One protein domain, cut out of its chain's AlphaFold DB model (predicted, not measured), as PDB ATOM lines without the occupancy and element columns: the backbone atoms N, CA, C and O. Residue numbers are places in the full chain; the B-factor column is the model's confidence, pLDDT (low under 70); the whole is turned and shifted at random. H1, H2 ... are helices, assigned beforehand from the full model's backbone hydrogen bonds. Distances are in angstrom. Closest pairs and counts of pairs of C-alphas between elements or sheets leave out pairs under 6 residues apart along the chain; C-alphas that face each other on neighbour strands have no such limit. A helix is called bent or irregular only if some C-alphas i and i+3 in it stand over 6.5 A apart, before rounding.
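This is residues 248 to 336 of the 336 residues of the protein "Conjugal transfer protein TraG" of Bacteroides uniformis (UniProt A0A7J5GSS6). Two helices, H2 and H4, cross in the middle of a small ball of helices; H3 crosses H2, H6 crosses H4, and H5 packs on the last part of H2. The short H1 lies at one end of the longest axis. The printed part has 89 residues with six named helices, H1 to H6 in chain order, and no named strand: it is all helix, mostly crossed. It is compact, with a radius of gyration of the C-alphas of 12.0 A and spans of 34 by 25 by 23 A.

H1, residues 248 to 251, begins at C-alpha 248 (-34.567, 29.495, 2.839). H2 is residues 256 to 269, 19.9 A; H3 residues 272 to 286, 20.6 A; H4 residues 290 to 306, 23.2 A, with a kink of 28 degrees near residue 300. H5, residues 310 to 317, is irregular: C-alphas 311 and 314 are 7.4 A apart. H6, residues 322 to 334, 18.2 A, ends at C-alpha 334 (-17.563, 42.004, -19.920).

H1 only just touches H2, with 3 pairs of C-alphas within 8 A; the closest are Phe 250 and Glu 258, 7.1 A. H2 and H4 are hubs, touching four helices each. The closest C-alphas of H2 and H3 are those of His 266 and Gly 275, 4.5 A; of H2 and H4, Ala 261 and Asn 298, 5.5 A, at a steep tilt of 59 degrees; of H4 and H6, Gln 296 and Tyr 330, 6.0 A, about perpendicular at 82 degrees. H2 and H6 are apart. Every O i to N i+4 pair is within hydrogen-bond range in H3 and H6, against 9 of 10 in H2, 12 of 13 in H4 and 2 of 4 in H5; H1 is too short for one.

The C-alphas of Glu 248 and Arg 336, the two farthest apart, are 36.2 A apart. The printed part has no cut, and its five links are tight. Mean pLDDT of the printed part is 93.7; residue 336 alone is under 70.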
ATOM      1  N   GLU A 248     -33.225  29.959   3.209       94.56
ATOM      2  CA  GLU A 248     -34.567  29.495   2.839       94.56
ATOM      3  C   GLU A 248     -34.935  29.931   1.418       94.56
ATOM      4  O   GLU A 248     -35.387  29.111   0.624       94.56
ATOM      5  N   TYR A 249     -34.676  31.193   1.060       93.62
ATOM      6  CA  TYR A 249     -34.962  31.711  -0.277       93.62
ATOM      7  C   TYR A 249     -34.280  30.891  -1.382       93.62
ATOM      8  O   TYR A 249     -34.945  30.432  -2.306       93.62
ATOM      9  N   PHE A 250     -32.964  30.682  -1.279       95.25
ATOM     10  CA  PHE A 250     -32.196  29.965  -2.300       95.25
ATOM     11  C   PHE A 250     -32.380  28.445  -2.241       95.25
ATOM     12  O   PHE A 250     -32.159  27.781  -3.249       95.25
ATOM     13  N   THR A 251     -32.837  27.888  -1.114       95.00
ATOM     14  CA  THR A 251     -33.222  26.468  -1.042       95.00
ATOM     15  C   THR A 251     -34.483  26.192  -1.861       95.00
ATOM     16  O   THR A 251     -34.567  25.165  -2.528       95.00
ATOM     17  N   PHE A 252     -35.454  27.110  -1.833       90.50
ATOM     18  CA  PHE A 252     -36.770  26.914  -2.457       90.50
ATOM     19  C   PHE A 252     -36.979  27.718  -3.742       90.50
ATOM     20  O   PHE A 252     -38.095  27.756  -4.265       90.50
ATOM     21  N   THR A 253     -35.944  28.384  -4.258       91.12
ATOM     22  CA  THR A 253     -36.083  29.186  -5.474       91.12
ATOM     23  C   THR A 253     -36.505  28.320  -6.657       91.12
ATOM     24  O   THR A 253     -35.993  27.221  -6.874       91.12
ATOM     25  N   THR A 254     -37.452  28.822  -7.443       88.75
ATOM     26  CA  THR A 254     -37.887  28.219  -8.706       88.75
ATOM     27  C   THR A 254     -37.187  28.845  -9.912       88.75
ATOM     28  O   THR A 254     -37.219  28.258 -10.995       88.75
ATOM     29  N   GLU A 255     -36.511  29.982  -9.727       93.88
ATOM     30  CA  GLU A 255     -35.841  30.728 -10.787       93.88
ATOM     31  C   GLU A 255     -34.615  29.970 -11.292       93.88
ATOM     32  O   GLU A 255     -33.667  29.706 -10.549       93.88
ATOM     33  N   ARG A 256     -34.613  29.631 -12.585       94.50
ATOM     34  CA  ARG A 256     -33.582  28.775 -13.187       94.50
ATOM     35  C   ARG A 256     -32.169  29.320 -12.983       94.50
ATOM     36  O   ARG A 256     -31.295  28.574 -12.570       94.50
ATOM     37  N   ILE A 257     -31.961  30.621 -13.197       96.00
ATOM     38  CA  ILE A 257     -30.639  31.243 -13.024       96.00
ATOM     39  C   ILE A 257     -30.139  31.156 -11.576       96.00
ATOM     40  O   ILE A 257     -28.942  31.026 -11.340       96.00
ATOM     41  N   GLU A 258     -31.035  31.212 -10.591       96.44
ATOM     42  CA  GLU A 258     -30.662  31.104  -9.181       96.44
ATOM     43  C   GLU A 258     -30.341  29.650  -8.824       96.44
ATOM     44  O   GLU A 258     -29.340  29.398  -8.153       96.44
ATOM     45  N   LYS A 259     -31.130  28.696  -9.340       96.38
ATOM     46  CA  LYS A 259     -30.854  27.257  -9.216       96.38
ATOM     47  C   LYS A 259     -29.507  26.884  -9.812       96.38
ATOM     48  O   LYS A 259     -28.738  26.196  -9.153       96.38
ATOM     49  N   ASP A 260     -29.215  27.356 -11.021       96.19
ATOM     50  CA  ASP A 260     -27.954  27.076 -11.707       96.19
ATOM     51  C   ASP A 260     -26.774  27.650 -10.899       96.19
ATOM     52  O   ASP A 260     -25.804  26.944 -10.631       96.19
ATOM     53  N   ALA A 261     -26.898  28.886 -10.393       97.31
ATOM     54  CA  ALA A 261     -25.877  29.516  -9.553       97.31
ATOM     55  C   ALA A 261     -25.563  28.722  -8.273       97.31
ATOM     56  O   ALA A 261     -24.394  28.465  -7.978       97.31
ATOM     57  N   VAL A 262     -26.592  28.322  -7.519       97.19
ATOM     58  CA  VAL A 262     -26.427  27.483  -6.316       97.19
ATOM     59  C   VAL A 262     -25.935  26.084  -6.700       97.19
ATOM     60  O   VAL A 262     -25.104  25.505  -6.001       97.19
ATOM     61  N   GLY A 263     -26.383  25.561  -7.842       96.56
ATOM     62  CA  GLY A 263     -25.963  24.286  -8.412       96.56
ATOM     63  C   GLY A 263     -24.463  24.228  -8.686       96.56
ATOM     64  O   GLY A 263     -23.824  23.230  -8.356       96.56
ATOM     65  N   TYR A 264     -23.863  25.312  -9.187       97.50
ATOM     66  CA  TYR A 264     -22.410  25.370  -9.355       97.50
ATOM     67  C   TYR A 264     -21.676  25.232  -8.021       97.50
ATOM     68  O   TYR A 264     -20.736  24.449  -7.920       97.50
ATOM     69  N   TYR A 265     -22.133  25.926  -6.976       97.62
ATOM     70  CA  TYR A 265     -21.562  25.783  -5.636       97.62
ATOM     71  C   TYR A 265     -21.758  24.365  -5.090       97.62
ATOM     72  O   TYR A 265     -20.829  23.790  -4.528       97.62
ATOM     73  N   HIS A 266     -22.925  23.758  -5.299       96.31
ATOM     74  CA  HIS A 266     -23.144  22.364  -4.925       96.31
ATOM     75  C   HIS A 266     -22.126  21.423  -5.591       96.31
ATOM     76  O   HIS A 266     -21.564  20.573  -4.903       96.31
ATOM     77  N   ILE A 267     -21.836  21.606  -6.884       95.81
ATOM     78  CA  ILE A 267     -20.849  20.798  -7.618       95.81
ATOM     79  C   ILE A 267     -19.423  21.033  -7.099       95.81
ATOM     80  O   ILE A 267     -18.661  20.076  -6.979       95.81
ATOM     81  N   ILE A 268     -19.062  22.284  -6.796       95.94
ATOM     82  CA  ILE A 268     -17.729  22.659  -6.297       95.94
ATOM     83  C   ILE A 268     -17.455  22.053  -4.913       95.94
ATOM     84  O   ILE A 268     -16.357  21.566  -4.660       95.94
ATOM     85  N   TYR A 269     -18.445  22.091  -4.017       95.25
ATOM     86  CA  TYR A 269     -18.291  21.696  -2.611       95.25
ATOM     87  C   TYR A 269     -18.807  20.280  -2.295       95.25
ATOM     88  O   TYR A 269     -18.744  19.864  -1.141       95.25
ATOM     89  N   ASP A 270     -19.341  19.561  -3.288       94.00
ATOM     90  CA  ASP A 270     -19.878  18.189  -3.190       94.00
ATOM     91  C   ASP A 270     -20.938  17.989  -2.083       94.00
ATOM     92  O   ASP A 270     -21.165  16.899  -1.565       94.00
ATOM     93  N   SER A 271     -21.606  19.073  -1.685       96.31
ATOM     94  CA  SER A 271     -22.619  19.095  -0.629       96.31
ATOM     95  C   SER A 271     -23.536  20.284  -0.853       96.31
ATOM     96  O   SER A 271     -23.066  21.408  -1.037       96.31
ATOM     97  N   PHE A 272     -24.851  20.055  -0.856       94.69
ATOM     98  CA  PHE A 272     -25.813  21.142  -1.045       94.69
ATOM     99  C   PHE A 272     -25.734  22.158   0.097       94.69
ATOM    100  O   PHE A 272     -25.661  23.355  -0.157       94.69
ATOM    101  N   GLN A 273     -25.683  21.685   1.349       96.19
ATOM    102  CA  GLN A 273     -25.617  22.556   2.522       96.19
ATOM    103  C   GLN A 273     -24.350  23.417   2.499       96.19
ATOM    104  O   GLN A 273     -24.428  24.639   2.553       96.19
ATOM    105  N   THR A 274     -23.182  22.788   2.339       96.69
ATOM    106  CA  THR A 274     -21.901  23.505   2.302       96.69
ATOM    107  C   THR A 274     -21.808  24.428   1.087       96.69
ATOM    108  O   THR A 274     -21.293  25.539   1.202       96.69
ATOM    109  N   GLY A 275     -22.325  24.004  -0.068       97.25
ATOM    110  CA  GLY A 275     -22.396  24.838  -1.266       97.25
ATOM    111  C   GLY A 275     -23.259  26.081  -1.051       97.25
ATOM    112  O   GLY A 275     -22.819  27.190  -1.346       97.25
ATOM    113  N   LEU A 276     -24.451  25.919  -0.474       97.88
ATOM    114  CA  LEU A 276     -25.363  27.021  -0.175       97.88
ATOM    115  C   LEU A 276     -24.774  27.998   0.855       97.88
ATOM    116  O   LEU A 276     -24.856  29.213   0.655       97.88
ATOM    117  N   ASP A 277     -24.144  27.490   1.916       98.06
ATOM    118  CA  ASP A 277     -23.492  28.315   2.937       98.06
ATOM    119  C   ASP A 277     -22.395  29.192   2.306       98.06
ATOM    120  O   ASP A 277     -22.377  30.412   2.498       98.06
ATOM    121  N   ASN A 278     -21.520  28.594   1.486       97.62
ATOM    122  CA  ASN A 278     -20.466  29.328   0.779       97.62
ATOM    123  C   ASN A 278     -21.038  30.314  -0.247       97.62
ATOM    124  O   ASN A 278     -20.569  31.450  -0.317       97.62
ATOM    125  N   PHE A 279     -22.091  29.940  -0.980       98.19
ATOM    126  CA  PHE A 279     -22.772  30.839  -1.914       98.19
ATOM    127  C   PHE A 279     -23.302  32.092  -1.206       98.19
ATOM    128  O   PHE A 279     -23.146  33.208  -1.704       98.19
ATOM    129  N   ILE A 280     -23.896  31.935  -0.021       97.25
ATOM    130  CA  ILE A 280     -24.443  33.053   0.756       97.25
ATOM    131  C   ILE A 280     -23.333  33.903   1.382       97.25
ATOM    132  O   ILE A 280     -23.466  35.131   1.433       97.25
ATOM    133  N   ILE A 281     -22.243  33.288   1.852       97.62
ATOM    134  CA  ILE A 281     -21.054  34.007   2.335       97.62
ATOM    135  C   ILE A 281     -20.468  34.869   1.213       97.62
ATOM    136  O   ILE A 281     -20.210  36.058   1.423       97.62
ATOM    137  N   ASP A 282     -20.312  34.300   0.020       97.81
ATOM    138  CA  ASP A 282     -19.773  34.987  -1.149       97.81
ATOM    139  C   ASP A 282     -20.709  36.094  -1.645       97.81
ATOM    140  O   ASP A 282     -20.257  37.221  -1.868       97.81
ATOM    141  N   LEU A 283     -22.021  35.837  -1.703       96.69
ATOM    142  CA  LEU A 283     -23.044  36.845  -2.002       96.69
ATOM    143  C   LEU A 283     -22.913  38.050  -1.062       96.69
ATOM    144  O   LEU A 283     -22.792  39.185  -1.524       96.69
ATOM    145  N   LYS A 284     -22.878  37.824   0.257       95.56
ATOM    146  CA  LYS A 284     -22.714  38.903   1.247       95.56
ATOM    147  C   LYS A 284     -21.374  39.628   1.094       95.56
ATOM    148  O   LYS A 284     -21.328  40.853   1.204       95.56
ATOM    149  N   SER A 285     -20.299  38.891   0.817       97.12
ATOM    150  CA  SER A 285     -18.943  39.437   0.659       97.12
ATOM    151  C   SER A 285     -18.794  40.287  -0.604       97.12
ATOM    152  O   SER A 285     -18.065  41.280  -0.598       97.12
ATOM    153  N   SER A 286     -19.538  39.948  -1.661       95.75
ATOM    154  CA  SER A 286     -19.571  40.695  -2.921       95.75
ATOM    155  C   SER A 286     -20.177  42.097  -2.784       95.75
ATOM    156  O   SER A 286     -19.852  42.982  -3.573       95.75
ATOM    157  N   LYS A 287     -21.047  42.307  -1.780       94.31
ATOM    158  CA  LYS A 287     -21.865  43.521  -1.583       94.31
ATOM    159  C   LYS A 287     -22.773  43.871  -2.772       94.31
ATOM    160  O   LYS A 287     -23.242  45.006  -2.871       94.31
ATOM    161  N   LEU A 288     -23.021  42.921  -3.669       93.00
ATOM    162  CA  LEU A 288     -23.950  43.076  -4.781       93.00
ATOM    163  C   LEU A 288     -25.376  42.721  -4.354       93.00
ATOM    164  O   LEU A 288     -25.600  42.028  -3.360       93.00
ATOM    165  N   LYS A 289     -26.359  43.189  -5.128       90.88
ATOM    166  CA  LYS A 289     -27.735  42.696  -5.003       90.88
ATOM    167  C   LYS A 289     -27.792  41.237  -5.456       90.88
ATOM    168  O   LYS A 289     -27.015  40.829  -6.318       90.88
ATOM    169  N   ASN A 290     -28.761  40.479  -4.938       90.88
ATOM    170  CA  ASN A 290     -28.938  39.058  -5.267       90.88
ATOM    171  C   ASN A 290     -28.940  38.805  -6.781       90.88
ATOM    172  O   ASN A 290     -28.203  37.946  -7.253       90.88
ATOM    173  N   THR A 291     -29.718  39.582  -7.538       91.00
ATOM    174  CA  THR A 291     -29.826  39.440  -8.997       91.00
ATOM    175  C   THR A 291     -28.485  39.658  -9.694       91.00
ATOM    176  O   THR A 291     -28.099  38.851 -10.534       91.00
ATOM    177  N   ASP A 292     -27.744  40.700  -9.312       94.69
ATOM    178  CA  ASP A 292     -26.449  41.017  -9.919       94.69
ATOM    179  C   ASP A 292     -25.417  39.926  -9.611       94.69
ATOM    180  O   ASP A 292     -24.707  39.476 -10.505       94.69
ATOM    181  N   TRP A 293     -25.365  39.457  -8.361       96.88
ATOM    182  CA  TRP A 293     -24.472  38.373  -7.956       96.88
ATOM    183  C   TRP A 293     -24.755  37.080  -8.724       96.88
ATOM    184  O   TRP A 293     -23.843  36.498  -9.311       96.88
ATOM    185  N   VAL A 294     -26.023  36.664  -8.782       97.00
ATOM    186  CA  VAL A 294     -26.457  35.461  -9.506       97.00
ATOM    187  C   VAL A 294     -26.059  35.536 -10.981       97.00
ATOM    188  O   VAL A 294     -25.556  34.555 -11.527       97.00
ATOM    189  N   LEU A 295     -26.222  36.692 -11.631       96.56
ATOM    190  CA  LEU A 295     -25.811  36.878 -13.026       96.56
ATOM    191  C   LEU A 295     -24.298  36.702 -13.216       96.56
ATOM    192  O   LEU A 295     -23.874  36.038 -14.164       96.56
ATOM    193  N   GLN A 296     -23.481  37.256 -12.316       97.44
ATOM    194  CA  GLN A 296     -22.023  37.129 -12.398       97.44
ATOM    195  C   GLN A 296     -21.555  35.696 -12.154       97.44
ATOM    196  O   GLN A 296     -20.733  35.187 -12.919       97.44
ATOM    197  N   VAL A 297     -22.125  35.030 -11.144       97.50
ATOM    198  CA  VAL A 297     -21.883  33.611 -10.861       97.50
ATOM    199  C   VAL A 297     -22.184  32.772 -12.099       97.50
ATOM    200  O   VAL A 297     -21.318  32.027 -12.545       97.50
ATOM    201  N   ASN A 298     -23.361  32.939 -12.709       96.88
ATOM    202  CA  ASN A 298     -23.726  32.186 -13.908       96.88
ATOM    203  C   ASN A 298     -22.778  32.442 -15.078       96.88
ATOM    204  O   ASN A 298     -22.396  31.507 -15.773       96.88
ATOM    205  N   LYS A 299     -22.369  33.694 -15.297       95.62
ATOM    206  CA  LYS A 299     -21.480  34.033 -16.411       95.62
ATOM    207  C   LYS A 299     -20.086  33.420 -16.252       95.62
ATOM    208  O   LYS A 299     -19.509  32.980 -17.241       95.62
ATOM    209  N   VAL A 300     -19.543  33.422 -15.034       95.81
ATOM    210  CA  VAL A 300     -18.184  32.938 -14.754       95.81
ATOM    211  C   VAL A 300     -18.165  31.428 -14.542       95.81
ATOM    212  O   VAL A 300     -17.402  30.732 -15.200       95.81
ATOM    213  N   LEU A 301     -19.000  30.911 -13.643       96.12
ATOM    214  CA  LEU A 301     -19.015  29.485 -13.312       96.12
ATOM    215  C   LEU A 301     -19.691  28.647 -14.397       96.12
ATOM    216  O   LEU A 301     -19.266  27.519 -14.614       96.12
ATOM    217  N   GLY A 302     -20.654  29.204 -15.136       92.94
ATOM    218  CA  GLY A 302     -21.220  28.540 -16.312       92.94
ATOM    219  C   GLY A 302     -20.164  28.260 -17.381       92.94
ATOM    220  O   GLY A 302     -20.098  27.149 -17.889       92.94
ATOM    221  N   TYR A 303     -19.242  29.201 -17.621       90.31
ATOM    222  CA  TYR A 303     -18.103  28.983 -18.523       90.31
ATOM    223  C   TYR A 303     -17.223  27.801 -18.074       90.31
ATOM    224  O   TYR A 303     -16.863  26.948 -18.879       90.31
ATOM    225  N   HIS A 304     -16.920  27.712 -16.776       90.62
ATOM    226  CA  HIS A 304     -16.153  26.598 -16.204       90.62
ATOM    227  C   HIS A 304     -16.922  25.266 -16.207       90.62
ATOM    228  O   HIS A 304     -16.335  24.191 -16.346       90.62
ATOM    229  N   SER A 305     -18.245  25.330 -16.063       90.75
ATOM    230  CA  SER A 305     -19.128  24.174 -16.205       90.75
ATOM    231  C   SER A 305     -19.096  23.631 -17.633       90.75
ATOM    232  O   SER A 305     -18.935  22.426 -17.812       90.75
ATOM    233  N   ASP A 306     -19.180  24.506 -18.637       90.50
ATOM    234  CA  ASP A 306     -19.146  24.133 -20.056       90.50
ATOM    235  C   ASP A 306     -17.783  23.546 -20.468       90.50
ATOM    236  O   ASP A 306     -17.721  22.612 -21.266       90.50
ATOM    237  N   GLU A 307     -16.685  24.042 -19.889       88.56
ATOM    238  CA  GLU A 307     -15.336  23.489 -20.082       88.56
ATOM    239  C   GLU A 307     -15.060  22.207 -19.272       88.56
ATOM    240  O   GLU A 307     -14.001  21.595 -19.428       88.56
ATOM    241  N   GLY A 308     -15.982  21.794 -18.396       88.19
ATOM    242  CA  GLY A 308     -15.847  20.589 -17.575       88.19
ATOM    243  C   GLY A 308     -14.824  20.691 -16.437       88.19
ATOM    244  O   GLY A 308     -14.449  19.668 -15.872       88.19
ATOM    245  N   ASN A 309     -14.379  21.899 -16.078       91.06
ATOM    246  CA  ASN A 309     -13.346  22.138 -15.059       91.06
ATOM    247  C   ASN A 309     -13.895  22.748 -13.753       91.06
ATOM    248  O   ASN A 309     -13.132  23.155 -12.877       91.06
ATOM    249  N   LEU A 310     -15.221  22.779 -13.587       91.31
ATOM    250  CA  LEU A 310     -15.880  23.388 -12.430       91.31
ATOM    251  C   LEU A 310     -15.461  22.776 -11.083       91.31
ATOM    252  O   LEU A 310     -15.277  23.510 -10.117       91.31
ATOM    253  N   LYS A 311     -15.271  21.452 -11.004       91.12
ATOM    254  CA  LYS A 311     -14.837  20.781  -9.761       91.12
ATOM    255  C   LYS A 311     -13.417  21.164  -9.342       91.12
ATOM    256  O   LYS A 311     -13.112  21.186  -8.155       91.12
ATOM    257  N   ASP A 312     -12.573  21.514 -10.307       91.06
ATOM    258  CA  ASP A 312     -11.182  21.889 -10.067       91.06
ATOM    259  C   ASP A 312     -11.017  23.385  -9.792       91.06
ATOM    260  O   ASP A 312      -9.902  23.851  -9.559       91.06
ATOM    261  N   ILE A 313     -12.106  24.162  -9.789       92.12
ATOM    262  CA  ILE A 313     -12.017  25.620  -9.712       92.12
ATOM    263  C   ILE A 313     -11.319  26.109  -8.443       92.12
ATOM    264  O   ILE A 313     -10.544  27.058  -8.511       92.12
ATOM    265  N   LEU A 314     -11.514  25.430  -7.307       90.94
ATOM    266  CA  LEU A 314     -10.822  25.769  -6.061       90.94
ATOM    267  C   LEU A 314      -9.304  25.551  -6.172       90.94
ATOM    268  O   LEU A 314      -8.533  26.326  -5.616       90.94
ATOM    269  N   ASN A 315      -8.863  24.565  -6.958       90.94
ATOM    270  CA  ASN A 315      -7.444  24.362  -7.256       90.94
ATOM    271  C   ASN A 315      -6.914  25.435  -8.220       90.94
ATOM    272  O   ASN A 315      -5.786  25.896  -8.064       90.94
ATOM    273  N   ILE A 316      -7.729  25.855  -9.197       89.00
ATOM    274  CA  ILE A 316      -7.371  26.881 -10.192       89.00
ATOM    275  C   ILE A 316      -7.157  28.249  -9.527       89.00
ATOM    276  O   ILE A 316      -6.223  28.965  -9.887       89.00
ATOM    277  N   ILE A 317      -8.009  28.619  -8.568       91.50
ATOM    278  CA  ILE A 317      -7.933  29.923  -7.887       91.50
ATOM    279  C   ILE A 317      -6.935  29.939  -6.716       91.50
ATOM    280  O   ILE A 317      -6.542  31.014  -6.257       91.50
ATOM    281  N   GLY A 318      -6.515  28.766  -6.228       90.50
ATOM    282  CA  GLY A 318      -5.598  28.632  -5.099       90.50
ATOM    283  C   GLY A 318      -6.172  29.222  -3.806       90.50
ATOM    284  O   GLY A 318      -7.276  28.890  -3.393       90.50
ATOM    285  N   GLU A 319      -5.425  30.117  -3.155       89.62
ATOM    286  CA  GLU A 319      -5.847  30.767  -1.901       89.62
ATOM    287  C   GLU A 319      -6.817  31.946  -2.109       89.62
ATOM    288  O   GLU A 319      -7.290  32.550  -1.141       89.62
ATOM    289  N   GLN A 320      -7.114  32.323  -3.359       92.69
ATOM    290  CA  GLN A 320      -8.030  33.425  -3.630       92.69
ATOM    291  C   GLN A 320      -9.469  33.035  -3.246       92.69
ATOM    292  O   GLN A 320      -9.969  32.012  -3.707       92.69
ATOM    293  N   PRO A 321     -10.198  33.875  -2.481       94.06
ATOM    294  CA  PRO A 321     -11.618  33.651  -2.233       94.06
ATOM    295  C   PRO A 321     -12.422  33.626  -3.536       94.06
ATOM    296  O   PRO A 321     -12.276  34.528  -4.370       94.06
ATOM    297  N   LEU A 322     -13.321  32.648  -3.670       95.50
ATOM    298  CA  LEU A 322     -14.104  32.425  -4.886       95.50
ATOM    299  C   LEU A 322     -14.895  33.672  -5.310       95.50
ATOM    300  O   LEU A 322     -14.878  34.024  -6.491       95.50
ATOM    301  N   TYR A 323     -15.480  34.425  -4.367       96.94
ATOM    302  CA  TYR A 323     -16.183  35.656  -4.735       96.94
ATOM    303  C   TYR A 323     -15.298  36.695  -5.427       96.94
ATOM    304  O   TYR A 323     -15.749  37.356  -6.362       96.94
ATOM    305  N   LYS A 324     -14.033  36.846  -5.004       96.50
ATOM    306  CA  LYS A 324     -13.106  37.793  -5.642       96.50
ATOM    307  C   LYS A 324     -12.782  37.345  -7.057       96.50
ATOM    308  O   LYS A 324     -12.841  38.163  -7.969       96.50
ATOM    309  N   TYR A 325     -12.510  36.052  -7.234       96.12
ATOM    310  CA  TYR A 325     -12.266  35.480  -8.553       96.12
ATOM    311  C   TYR A 325     -13.447  35.735  -9.500       96.12
ATOM    312  O   TYR A 325     -13.243  36.210 -10.615       96.12
ATOM    313  N   ILE A 326     -14.683  35.506  -9.040       96.81
ATOM    314  CA  ILE A 326     -15.898  35.747  -9.834       96.81
ATOM    315  C   ILE A 326     -16.014  37.224 -10.227       96.81
ATOM    316  O   ILE A 326     -16.215  37.519 -11.403       96.81
ATOM    317  N   LEU A 327     -15.829  38.158  -9.288       96.31
ATOM    318  CA  LEU A 327     -15.891  39.597  -9.579       96.31
ATOM    319  C   LEU A 327     -14.829  40.032 -10.604       96.31
ATOM    320  O   LEU A 327     -15.125  40.803 -11.522       96.31
ATOM    321  N   ASP A 328     -13.593  39.556 -10.451       94.75
ATOM    322  CA  ASP A 328     -12.470  39.925 -11.318       94.75
ATOM    323  C   ASP A 328     -12.629  39.319 -12.717       94.75
ATOM    324  O   ASP A 328     -12.487  40.011 -13.732       94.75
ATOM    325  N   LYS A 329     -12.998  38.034 -12.784       94.06
ATOM    326  CA  LYS A 329     -13.220  37.326 -14.043       94.06
ATOM    327  C   LYS A 329     -14.431  37.880 -14.785       94.06
ATOM    328  O   LYS A 329     -14.345  38.060 -15.996       94.06
ATOM    329  N   TYR A 330     -15.518  38.216 -14.088       95.12
ATOM    330  CA  TYR A 330     -16.694  38.827 -14.704       95.12
ATOM    331  C   TYR A 330     -16.340  40.144 -15.399       95.12
ATOM    332  O   TYR A 330     -16.629  40.295 -16.583       95.12
ATOM    333  N   LYS A 331     -15.620  41.049 -14.715       93.19
ATOM    334  CA  LYS A 331     -15.137  42.307 -15.314       93.19
ATOM    335  C   LYS A 331     -14.283  42.066 -16.557       93.19
ATOM    336  O   LYS A 331     -14.410  42.792 -17.538       93.19
ATOM    337  N   TRP A 332     -13.406  41.064 -16.520       91.00
ATOM    338  CA  TRP A 332     -12.577  40.701 -17.668       91.00
ATOM    339  C   TRP A 332     -13.403  40.169 -18.848       91.00
ATOM    340  O   TRP A 332     -13.113  40.524 -19.987       91.00
ATOM    341  N   ILE A 333     -14.441  39.362 -18.588       88.12
ATOM    342  CA  ILE A 333     -15.350  38.844 -19.623       88.12
ATOM    343  C   ILE A 333     -16.182  39.977 -20.237       88.12
ATOM    344  O   ILE A 333     -16.386  39.973 -21.442       88.12
ATOM    345  N   THR A 334     -16.672  40.930 -19.437       86.19
ATOM    346  CA  THR A 334     -17.563  42.004 -19.920       86.19
ATOM    347  C   THR A 334     -16.847  43.179 -20.580       86.19
ATOM    348  O   THR A 334     -17.491  43.955 -21.276       86.19
ATOM    349  N   ASN A 335     -15.545  43.351 -20.329       80.31
ATOM    350  CA  ASN A 335     -14.728  44.412 -20.936       80.31
ATOM    351  C   ASN A 335     -14.025  43.974 -22.236       80.31
ATOM    352  O   ASN A 335     -13.268  44.760 -22.809       80.31
ATOM    353  N   ARG A 336     -14.227  42.727 -22.665       56.50
ATOM    354  CA  ARG A 336     -13.892  42.219 -24.001       56.50
ATOM    355  C   ARG A 336     -15.138  42.244 -24.867       56.50
ATOM    356  O   ARG A 336     -14.966  42.486 -26.081       56.50
TER     357      ARG A 336